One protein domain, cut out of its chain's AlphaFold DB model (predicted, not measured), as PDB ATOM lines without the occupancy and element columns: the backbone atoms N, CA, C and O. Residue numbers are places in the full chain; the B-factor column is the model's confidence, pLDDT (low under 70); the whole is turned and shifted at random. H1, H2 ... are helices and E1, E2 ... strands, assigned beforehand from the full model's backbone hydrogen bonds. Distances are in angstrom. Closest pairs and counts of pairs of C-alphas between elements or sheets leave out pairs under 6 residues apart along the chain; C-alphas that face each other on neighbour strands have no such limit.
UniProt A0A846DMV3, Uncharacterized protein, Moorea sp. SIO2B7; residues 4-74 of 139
ATOM      1  N   PHE A   4     -36.545 -24.930  50.041       98.06
ATOM      2  CA  PHE A   4     -36.623 -25.606  48.754       98.06
ATOM      3  C   PHE A   4     -38.078 -25.710  48.271       98.06
ATOM      4  O   PHE A   4     -39.008 -25.917  49.061       98.06
ATOM      5  N   LEU A   5     -38.281 -25.567  46.961       98.06
ATOM      6  CA  LEU A   5     -39.576 -25.701  46.291       98.06
ATOM      7  C   LEU A   5     -39.726 -27.121  45.730       98.06
ATOM      8  O   LEU A   5     -39.749 -27.329  44.517       98.06
ATOM      9  N   TYR A   6     -39.789 -28.120  46.612       98.31
ATOM     10  CA  TYR A   6     -39.860 -29.532  46.214       98.31
ATOM     11  C   TYR A   6     -41.055 -29.856  45.315       98.31
ATOM     12  O   TYR A   6     -40.931 -30.655  44.389       98.31
ATOM     13  N   GLU A   7     -42.178 -29.166  45.503       97.62
ATOM     14  CA  GLU A   7     -43.372 -29.287  44.667       97.62
ATOM     15  C   GLU A   7     -43.162 -28.794  43.225       97.62
ATOM     16  O   GLU A   7     -43.988 -29.048  42.351       97.62
ATOM     17  N   LYS A   8     -42.065 -28.070  42.975       98.00
ATOM     18  CA  LYS A   8     -41.636 -27.580  41.659       98.00
ATOM     19  C   LYS A   8     -40.399 -28.311  41.129       98.00
ATOM     20  O   LYS A   8     -39.844 -27.907  40.113       98.00
ATOM     21  N   SER A   9     -39.955 -29.364  41.813       98.00
ATOM     22  CA  SER A   9     -38.763 -30.115  41.422       98.00
ATOM     23  C   SER A   9     -38.976 -30.952  40.159       98.00
ATOM     24  O   SER A   9     -40.064 -31.489  39.913       98.00
ATOM     25  N   VAL A  10     -37.911 -31.101  39.373       97.50
ATOM     26  CA  VAL A  10     -37.923 -31.824  38.095       97.50
ATOM     27  C   VAL A  10     -36.816 -32.865  38.087       97.50
ATOM     28  O   VAL A  10     -35.656 -32.528  38.308       97.50
ATOM     29  N   SER A  11     -37.172 -34.122  37.819       96.38
ATOM     30  CA  SER A  11     -36.184 -35.172  37.570       96.38
ATOM     31  C   SER A  11     -35.609 -35.027  36.163       96.38
ATOM     32  O   SER A  11     -36.355 -34.820  35.201       96.38
ATOM     33  N   TYR A  12     -34.287 -35.100  36.042       95.56
ATOM     34  CA  TYR A  12     -33.575 -35.022  34.777       95.56
ATOM     35  C   TYR A  12     -32.222 -35.738  34.862       95.56
ATOM     36  O   TYR A  12     -31.386 -35.393  35.697       95.56
ATOM     37  N   LYS A  13     -31.994 -36.727  33.985       93.81
ATOM     38  CA  LYS A  13     -30.712 -37.451  33.851       93.81
ATOM     39  C   LYS A  13     -30.137 -37.956  35.190       93.81
ATOM     40  O   LYS A  13     -28.982 -37.686  35.509       93.81
ATOM     41  N   GLY A  14     -30.949 -38.640  36.001       93.50
ATOM     42  CA  GLY A  14     -30.528 -39.176  37.309       93.50
ATOM     43  C   GLY A  14     -30.296 -38.114  38.395       93.50
ATOM     44  O   GLY A  14     -29.644 -38.374  39.408       93.50
ATOM     45  N   ASN A  15     -30.799 -36.891  38.195       95.88
ATOM     46  CA  ASN A  15     -30.712 -35.797  39.158       95.88
ATOM     47  C   ASN A  15     -32.086 -35.159  39.372       95.88
ATOM     48  O   ASN A  15     -32.851 -34.970  38.429       95.88
ATOM     49  N   LEU A  16     -32.382 -34.764  40.604       97.75
ATOM     50  CA  LEU A  16     -33.520 -33.921  40.932       97.75
ATOM     51  C   LEU A  16     -33.067 -32.464  40.954       97.75
ATOM     52  O   LEU A  16     -32.237 -32.070  41.773       97.75
ATOM     53  N   ILE A  17     -33.633 -31.662  40.060       98.38
ATOM     54  CA  ILE A  17     -33.482 -30.210  40.040       98.38
ATOM     55  C   ILE A  17     -34.463 -29.639  41.057       98.38
ATOM     56  O   ILE A  17     -35.677 -29.790  40.905       98.38
ATOM     57  N   ILE A  18     -33.943 -28.992  42.097       98.62
ATOM     58  CA  ILE A  18     -34.719 -28.474  43.224       98.62
ATOM     59  C   ILE A  18     -34.605 -26.946  43.226       98.62
ATOM     60  O   ILE A  18     -33.611 -26.406  43.719       98.62
ATOM     61  N   PRO A  19     -35.593 -26.222  42.674       98.44
ATOM     62  CA  PRO A  19     -35.557 -24.769  42.663       98.44
ATOM     63  C   PRO A  19     -35.795 -24.190  44.062       98.44
ATOM     64  O   PRO A  19     -36.477 -24.782  44.904       98.44
ATOM     65  N   PHE A  20     -35.267 -22.996  44.302       98.06
ATOM     66  CA  PHE A  20     -35.522 -22.213  45.507       98.06
ATOM     67  C   PHE A  20     -35.463 -20.713  45.216       98.06
ATOM     68  O   PHE A  20     -34.908 -20.277  44.209       98.06
ATOM     69  N   ILE A  21     -36.045 -19.910  46.108       97.44
ATOM     70  CA  ILE A  21     -35.932 -18.448  46.043       97.44
ATOM     71  C   ILE A  21     -34.610 -18.046  46.697       97.44
ATOM     72  O   ILE A  21     -34.429 -18.209  47.909       97.44
ATOM     73  N   PHE A  22     -33.697 -17.525  45.884       96.75
ATOM     74  CA  PHE A  22     -32.414 -16.995  46.324       96.75
ATOM     75  C   PHE A  22     -32.597 -15.636  47.008       96.75
ATOM     76  O   PHE A  22     -32.140 -15.445  48.133       96.75
ATOM     77  N   SER A  23     -33.326 -14.722  46.357       95.69
ATOM     78  CA  SER A  23     -33.590 -13.367  46.856       95.69
ATOM     79  C   SER A  23     -34.923 -12.817  46.336       95.69
ATOM     80  O   SER A  23     -35.543 -13.400  45.444       95.69
ATOM     81  N   ARG A  24     -35.369 -11.688  46.891       95.06
ATOM     82  CA  ARG A  24     -36.491 -10.891  46.381       95.06
ATOM     83  C   ARG A  24     -36.046  -9.442  46.202       95.06
ATOM     84  O   ARG A  24     -35.538  -8.847  47.145       95.06
ATOM     85  N   ILE A  25     -36.256  -8.891  45.011       92.81
ATOM     86  CA  ILE A  25     -35.930  -7.503  44.654       92.81
ATOM     87  C   ILE A  25     -37.213  -6.873  44.124       92.81
ATOM     88  O   ILE A  25     -37.819  -7.443  43.225       92.81
ATOM     89  N   GLU A  26     -37.658  -5.755  44.703       91.19
ATOM     90  CA  GLU A  26     -38.877  -5.046  44.262       91.19
ATOM     91  C   GLU A  26     -40.098  -5.980  44.098       91.19
ATOM     92  O   GLU A  26     -40.816  -5.950  43.104       91.19
ATOM     93  N   ASN A  27     -40.316  -6.869  45.076       88.50
ATOM     94  CA  ASN A  27     -41.336  -7.933  45.073       88.50
ATOM     95  C   ASN A  27     -41.187  -9.023  43.993       88.50
ATOM     96  O   ASN A  27     -41.969  -9.977  43.981       88.50
ATOM     97  N   GLN A  28     -40.170  -8.965  43.140       94.69
ATOM     98  CA  GLN A  28     -39.849 -10.026  42.198       94.69
ATOM     99  C   GLN A  28     -38.947 -11.078  42.849       94.69
ATOM    100  O   GLN A  28     -37.931 -10.762  43.466       94.69
ATOM    101  N   SER A  29     -39.317 -12.354  42.720       96.50
ATOM    102  CA  SER A  29     -38.485 -13.460  43.204       96.50
ATOM    103  C   SER A  29     -37.363 -13.757  42.219       96.50
ATOM    104  O   SER A  29     -37.613 -13.912  41.028       96.50
ATOM    105  N   ILE A  30     -36.145 -13.881  42.736       97.62
ATOM    106  CA  ILE A  30     -34.975 -14.377  42.018       97.62
ATOM    107  C   ILE A  30     -34.761 -15.828  42.435       97.62
ATOM    108  O   ILE A  30     -34.556 -16.128  43.614       97.62
ATOM    109  N   TYR A  31     -34.835 -16.726  41.467       98.38
ATOM    110  CA  TYR A  31     -34.699 -18.160  41.634       98.38
ATOM    111  C   TYR A  31     -33.267 -18.624  41.382       98.38
ATOM    112  O   TYR A  31     -32.559 -18.121  40.507       98.38
ATOM    113  N   SER A  32     -32.893 -19.642  42.146       98.31
ATOM    114  CA  SER A  32     -31.732 -20.492  41.920       98.31
ATOM    115  C   SER A  32     -32.153 -21.960  42.088       98.31
ATOM    116  O   SER A  32     -33.349 -22.253  42.212       98.31
ATOM    117  N   TYR A  33     -31.207 -22.892  42.046       98.62
ATOM    118  CA  TYR A  33     -31.481 -24.322  42.157       98.62
ATOM    119  C   TYR A  33     -30.362 -25.071  42.875       98.62
ATOM    120  O   TYR A  33     -29.205 -24.661  42.855       98.62
ATOM    121  N   THR A  34     -30.716 -26.204  43.465       98.31
ATOM    122  CA  THR A  34     -29.775 -27.215  43.951       98.31
ATOM    123  C   THR A  34     -30.055 -28.527  43.232       98.31
ATOM    124  O   THR A  34     -31.194 -28.799  42.842       98.31
ATOM    125  N   LEU A  35     -29.025 -29.343  43.047       97.75
ATOM    126  CA  LEU A  35     -29.154 -30.687  42.499       97.75
ATOM    127  C   LEU A  35     -29.107 -31.737  43.610       97.75
ATOM    128  O   LEU A  35     -28.314 -31.646  44.541       97.75
ATOM    129  N   LEU A  36     -29.936 -32.768  43.495       97.12
ATOM    130  CA  LEU A  36     -29.811 -33.997  44.276       97.12
ATOM    131  C   LEU A  36     -29.584 -35.150  43.300       97.12
ATOM    132  O   LEU A  36     -30.451 -35.443  42.486       97.12
ATOM    133  N   SER A  37     -28.417 -35.789  43.354       94.75
ATOM    134  CA  SER A  37     -28.083 -36.901  42.452       94.75
ATOM    135  C   SER A  37     -28.479 -38.243  43.059       94.75
ATOM    136  O   SER A  37     -28.201 -38.470  44.239       94.75
ATOM    137  N   GLU A  38     -29.049 -39.144  42.257       92.25
ATOM    138  CA  GLU A  38     -29.358 -40.527  42.664       92.25
ATOM    139  C   GLU A  38     -28.094 -41.327  43.029       92.25
ATOM    140  O   GLU A  38     -28.139 -42.262  43.819       92.25
ATOM    141  N   GLN A  39     -26.933 -40.927  42.492       90.94
ATOM    142  CA  GLN A  39     -25.644 -41.555  42.793       90.94
ATOM    143  C   GLN A  39     -25.098 -41.149  44.172       90.94
ATOM    144  O   GLN A  39     -24.018 -41.598  44.575       90.94
ATOM    145  N   GLY A  40     -25.819 -40.295  44.909       90.38
ATOM    146  CA  GLY A  40     -25.388 -39.806  46.211       90.38
ATOM    147  C   GLY A  40     -24.032 -39.104  46.131       90.38
ATOM    148  O   GLY A  40     -23.657 -38.547  45.101       90.38
ATOM    149  N   TYR A  41     -23.241 -39.219  47.197       88.50
ATOM    150  CA  TYR A  41     -21.895 -38.639  47.294       88.50
ATOM    151  C   TYR A  41     -20.878 -39.141  46.251       88.50
ATOM    152  O   TYR A  41     -19.765 -38.623  46.201       88.50
ATOM    153  N   LYS A  42     -21.218 -40.130  45.412       90.12
ATOM    154  CA  LYS A  42     -20.368 -40.525  44.276       90.12
ATOM    155  C   LYS A  42     -20.419 -39.508  43.131       90.12
ATOM    156  O   LYS A  42     -19.514 -39.488  42.305       90.12
ATOM    157  N   SER A  43     -21.456 -38.671  43.084       90.62
ATOM    158  CA  SER A  43     -21.606 -37.600  42.103       90.62
ATOM    159  C   SER A  43     -21.221 -36.255  42.710       90.62
ATOM    160  O   SER A  43     -21.724 -35.875  43.766       90.62
ATOM    161  N   GLN A  44     -20.392 -35.484  42.002       92.50
ATOM    162  CA  GLN A  44     -20.057 -34.101  42.377       92.50
ATOM    163  C   GLN A  44     -21.266 -33.154  42.308       92.50
ATOM    164  O   GLN A  44     -21.238 -32.061  42.863       92.50
ATOM    165  N   LEU A  45     -22.338 -33.578  41.631       93.75
ATOM    166  CA  LEU A  45     -23.588 -32.831  41.534       93.75
ATOM    167  C   LEU A  45     -24.529 -33.107  42.713       93.75
ATOM    168  O   LEU A  45     -25.571 -32.468  42.832       93.75
ATOM    169  N   HIS A  46     -24.216 -34.063  43.589       95.69
ATOM    170  CA  HIS A  46     -25.065 -34.337  44.739       95.69
ATOM    171  C   HIS A  46     -24.989 -33.194  45.754       95.69
ATOM    172  O   HIS A  46     -23.928 -32.910  46.300       95.69
ATOM    173  N   GLN A  47     -26.139 -32.571  46.019       96.25
ATOM    174  CA  GLN A  47     -26.296 -31.399  46.885       96.25
ATOM    175  C   GLN A  47     -25.542 -30.154  46.389       96.25
ATOM    176  O   GLN A  47     -25.313 -29.232  47.171       96.25
ATOM    177  N   SER A  48     -25.179 -30.087  45.102       96.50
ATOM    178  CA  SER A  48     -24.511 -28.907  44.553       96.50
ATOM    179  C   SER A  48     -25.504 -27.763  44.348       96.50
ATOM    180  O   SER A  48     -26.537 -27.908  43.686       96.50
ATOM    181  N   GLU A  49     -25.208 -26.613  44.950       97.19
ATOM    182  CA  GLU A  49     -25.998 -25.396  44.787       97.19
ATOM    183  C   GLU A  49     -25.510 -24.624  43.563       97.19
ATOM    184  O   GLU A  49     -24.336 -24.278  43.463       97.19
ATOM    185  N   ASN A  50     -26.430 -24.377  42.630       97.00
ATOM    186  CA  ASN A  50     -26.246 -23.572  41.429       97.00
ATOM    187  C   ASN A  50     -24.907 -23.790  40.698       97.00
ATOM    188  O   ASN A  50     -24.155 -22.833  40.500       97.00
ATOM    189  N   PRO A  51     -24.585 -25.018  40.256       97.44
ATOM    190  CA  PRO A  51     -23.311 -25.282  39.591       97.44
ATOM    191  C   PRO A  51     -23.139 -24.530  38.257       97.44
ATOM    192  O   PRO A  51     -22.015 -24.384  37.789       97.44
ATOM    193  N   ALA A  52     -24.216 -24.009  37.653       97.50
ATOM    194  CA  ALA A  52     -24.131 -23.107  36.502       97.50
ATOM    195  C   ALA A  52     -23.774 -21.656  36.876       97.50
ATOM    196  O   ALA A  52     -23.386 -20.884  36.004       97.50
ATOM    197  N   GLY A  53     -23.950 -21.254  38.139       97.62
ATOM    198  CA  GLY A  53     -23.732 -19.882  38.605       97.62
ATOM    199  C   GLY A  53     -24.739 -18.859  38.064       97.62
ATOM    200  O   GLY A  53     -24.486 -17.656  38.128       97.62
ATOM    201  N   LEU A  54     -25.876 -19.310  37.526       97.75
ATOM    202  CA  LEU A  54     -26.881 -18.459  36.885       97.75
ATOM    203  C   LEU A  54     -28.155 -18.364  37.732       97.75
ATOM    204  O   LEU A  54     -28.490 -19.264  38.500       97.75
ATOM    205  N   TYR A  55     -28.875 -17.257  37.582       97.88
ATOM    206  CA  TYR A  55     -30.108 -16.959  38.309       97.88
ATOM    207  C   TYR A  55     -31.181 -16.519  37.320       97.88
ATOM    208  O   TYR A  55     -30.868 -16.023  36.238       97.88
ATOM    209  N   SER A  56     -32.450 -16.665  37.691       97.81
ATOM    210  CA  SER A  56     -33.555 -16.162  36.873       97.81
ATOM    211  C   SER A  56     -34.687 -15.631  37.734       97.81
ATOM    212  O   SER A  56     -34.935 -16.134  38.821       97.81
ATOM    213  N   ASN A  57     -35.422 -14.641  37.241       97.06
ATOM    214  CA  ASN A  57     -36.669 -14.193  37.860       97.06
ATOM    215  C   ASN A  57     -37.887 -15.062  37.477       97.06
ATOM    216  O   ASN A  57     -39.005 -14.806  37.930       97.06
ATOM    217  N   ARG A  58     -37.680 -16.106  36.664       97.81
ATOM    218  CA  ARG A  58     -38.697 -17.068  36.230       97.81
ATOM    219  C   ARG A  58     -38.300 -18.485  36.630       97.81
ATOM    220  O   ARG A  58     -37.174 -18.923  36.408       97.81
ATOM    221  N   LEU A  59     -39.262 -19.214  37.190       97.75
ATOM    222  CA  LEU A  59     -39.066 -20.583  37.666       97.75
ATOM    223  C   LEU A  59     -38.708 -21.555  36.527       97.75
ATOM    224  O   LEU A  59     -37.803 -22.372  36.673       97.75
ATOM    225  N   ASP A  60     -39.384 -21.451  35.383       98.19
ATOM    226  CA  ASP A  60     -39.119 -22.336  34.240       98.19
ATOM    227  C   ASP A  60     -37.717 -22.106  33.660       98.19
ATOM    228  O   ASP A  60     -37.023 -23.051  33.288       98.19
ATOM    229  N   ASP A  61     -37.263 -20.852  33.649       98.31
ATOM    230  CA  ASP A  61     -35.947 -20.484  33.131       98.31
ATOM    231  C   ASP A  61     -34.825 -21.053  34.011       98.31
ATOM    232  O   ASP A  61     -33.851 -21.579  33.474       98.31
ATOM    233  N   ILE A  62     -34.962 -21.035  35.347       98.62
ATOM    234  CA  ILE A  62     -33.944 -21.641  36.224       98.62
ATOM    235  C   ILE A  62     -33.886 -23.168  36.075       98.62
ATOM    236  O   ILE A  62     -32.808 -23.759  36.129       98.62
ATOM    237  N   ILE A  63     -35.026 -23.815  35.811       98.69
ATOM    238  CA  ILE A  63     -35.074 -25.251  35.508       98.69
ATOM    239  C   ILE A  63     -34.378 -25.535  34.171       98.69
ATOM    240  O   ILE A  63     -33.619 -26.498  34.068       98.69
ATOM    241  N   ASN A  64     -34.599 -24.702  33.152       98.62
ATOM    242  CA  ASN A  64     -33.955 -24.852  31.846       98.62
ATOM    243  C   ASN A  64     -32.439 -24.632  31.920       98.62
ATOM    244  O   ASN A  64     -31.688 -25.388  31.308       98.62
ATOM    245  N   ILE A  65     -31.985 -23.660  32.714       98.62
ATOM    246  CA  ILE A  65     -30.564 -23.453  33.029       98.62
ATOM    247  C   ILE A  65     -29.964 -24.725  33.638       98.62
ATOM    248  O   ILE A  65     -28.932 -25.203  33.168       98.62
ATOM    249  N   ALA A  66     -30.624 -25.302  34.645       98.56
ATOM    250  CA  ALA A  66     -30.154 -26.519  35.296       98.56
ATOM    251  C   ALA A  66     -30.089 -27.709  34.323       98.56
ATOM    252  O   ALA A  66     -29.092 -28.428  34.308       98.56
ATOM    253  N   LYS A  67     -31.108 -27.892  33.470       98.19
ATOM    254  CA  LYS A  67     -31.106 -28.928  32.424       98.19
ATOM    255  C   LYS A  67     -29.949 -28.750  31.446       98.19
ATOM    256  O   LYS A  67     -29.222 -29.706  31.213       98.19
ATOM    257  N   LYS A  68     -29.731 -27.529  30.949       98.12
ATOM    258  CA  LYS A  68     -28.618 -27.219  30.043       98.12
ATOM    259  C   LYS A  68     -27.265 -27.523  30.690       98.12
ATOM    260  O   LYS A  68     -26.423 -28.160  30.068       98.12
ATOM    261  N   HIS A  69     -27.077 -27.139  31.952       97.56
ATOM    262  CA  HIS A  69     -25.863 -27.477  32.693       97.56
ATOM    263  C   HIS A  69     -25.660 -28.997  32.790       97.56
ATOM    264  O   HIS A  69     -24.559 -29.486  32.550       97.56
ATOM    265  N   LEU A  70     -26.718 -29.752  33.101       96.12
ATOM    266  CA  LEU A  70     -26.671 -31.216  33.132       96.12
ATOM    267  C   LEU A  70     -26.350 -31.804  31.749       96.12
ATOM    268  O   LEU A  70     -25.577 -32.751  31.667       96.12
ATOM    269  N   ASP A  71     -26.893 -31.243  30.668       95.50
ATOM    270  CA  ASP A  71     -26.600 -31.674  29.298       95.50
ATOM    271  C   ASP A  71     -25.133 -31.490  28.907       95.50
ATOM    272  O   ASP A  71     -24.565 -32.364  28.257       95.50
ATOM    273  N   GLU A  72     -24.520 -30.386  29.326       94.44
ATOM    274  CA  GLU A  72     -23.130 -30.053  29.004       94.44
ATOM    275  C   GLU A  72     -22.113 -30.823  29.865       94.44
ATOM    276  O   GLU A  72     -20.983 -31.034  29.431       94.44
ATOM    277  N   ASN A  73     -22.500 -31.252  31.074       91.44
ATOM    278  CA  ASN A  73     -21.567 -31.780  32.080       91.44
ATOM    279  C   ASN A  73     -21.776 -33.264  32.437       91.44
ATOM    280  O   ASN A  73     -20.941 -33.840  33.135       91.44
ATOM    281  N   LEU A  74     -22.846 -33.918  31.964       88.50
ATOM    282  CA  LEU A  74     -23.072 -35.356  32.167       88.50
ATOM    283  C   LEU A  74     -22.941 -36.142  30.864       88.50
ATOM    284  O   LEU A  74     -23.857 -36.177  30.042       88.50
TER     285      LEU A  74
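This is residues 4 to 74 of the 139 residues of an uncharacterized protein of Moorea sp. SIO2B7 (UniProt A0A846DMV3). Picture a long, narrow hairpin of two strands, E2 and E3, widened near one end by the short strand E1 to make a small sheet, with the single helix H1 packed slantwise over one face. The turn at Glu 26 lies at one end of the long axis and the loop at Lys 42 at the other; from that loop the long link folds back past the E3 edge to reach H1. You have 71 residues printed, with three named strands and then one named helix along the chain, E1 E2 E3 H1; the sheet order is E1 - E2 - E3, all antiparallel, and the class is mixed, helices and strands. The whole is compact, with a radius of gyration of the C-alphas of 11.7 A, yet elongated in outline, spanning 40 by 21 by 16 A.

Start with the sheet, where E2, residues 15 to 25, is the inner strand. On one edge look for E3, residues 28 to 37, antiparallel to E2 at 157 degrees between directions and forming a hairpin with it; N 18 and O 34 are 2.9 A apart and N 30 and O 23 are 2.8 A apart, both within hydrogen-bond range. On the other edge find E1, residues 10 to 12, which forms a hairpin with E2 at 134 degrees, with N 10 and O 17 within hydrogen-bond range at 3.0 A. The three strands form a meander, each strand the antiparallel neighbour of the one before. Now turn to H1, residues 59 to 73, which is on the sheet at a height over the sheet of 8.5 A, giving two layers, a helix on one face of a sheet. It lies over E2 and runs slantwise to the strands, at 38 degrees to E2 on the local plane. Its closest C-alphas to E3 are those of Ile 62 and Ser 32, 6.2 A apart; to E2, those of Ala 66 and Ile 17, 6.9 A apart. In H1 every O i to N i+4 pair is within hydrogen-bond range.

Find C-alpha 15 at (-30.712, -35.797, 39.158); from there E2 runs 29.3 A to C-alpha 25 at (-35.930, -7.503, 44.654). E3 comes back over 29.3 A from Gln 28 to Ser 37. E1 is 6.3 A long, from Val 10 to Tyr 12. H1 covers 21.5 A from Leu 59 to C-alpha 73 at (-21.567, -31.780, 32.080).

The two C-alphas farthest apart are those of Glu 26 and Lys 42, at 40.0 A. The links E1 to E2 and E2 to E3 are tight, while E3 to H1 is long, residues 38 to 58, with no named element. The printed part has no cut; its mean pLDDT is 96.1, and no printed residue is under 70.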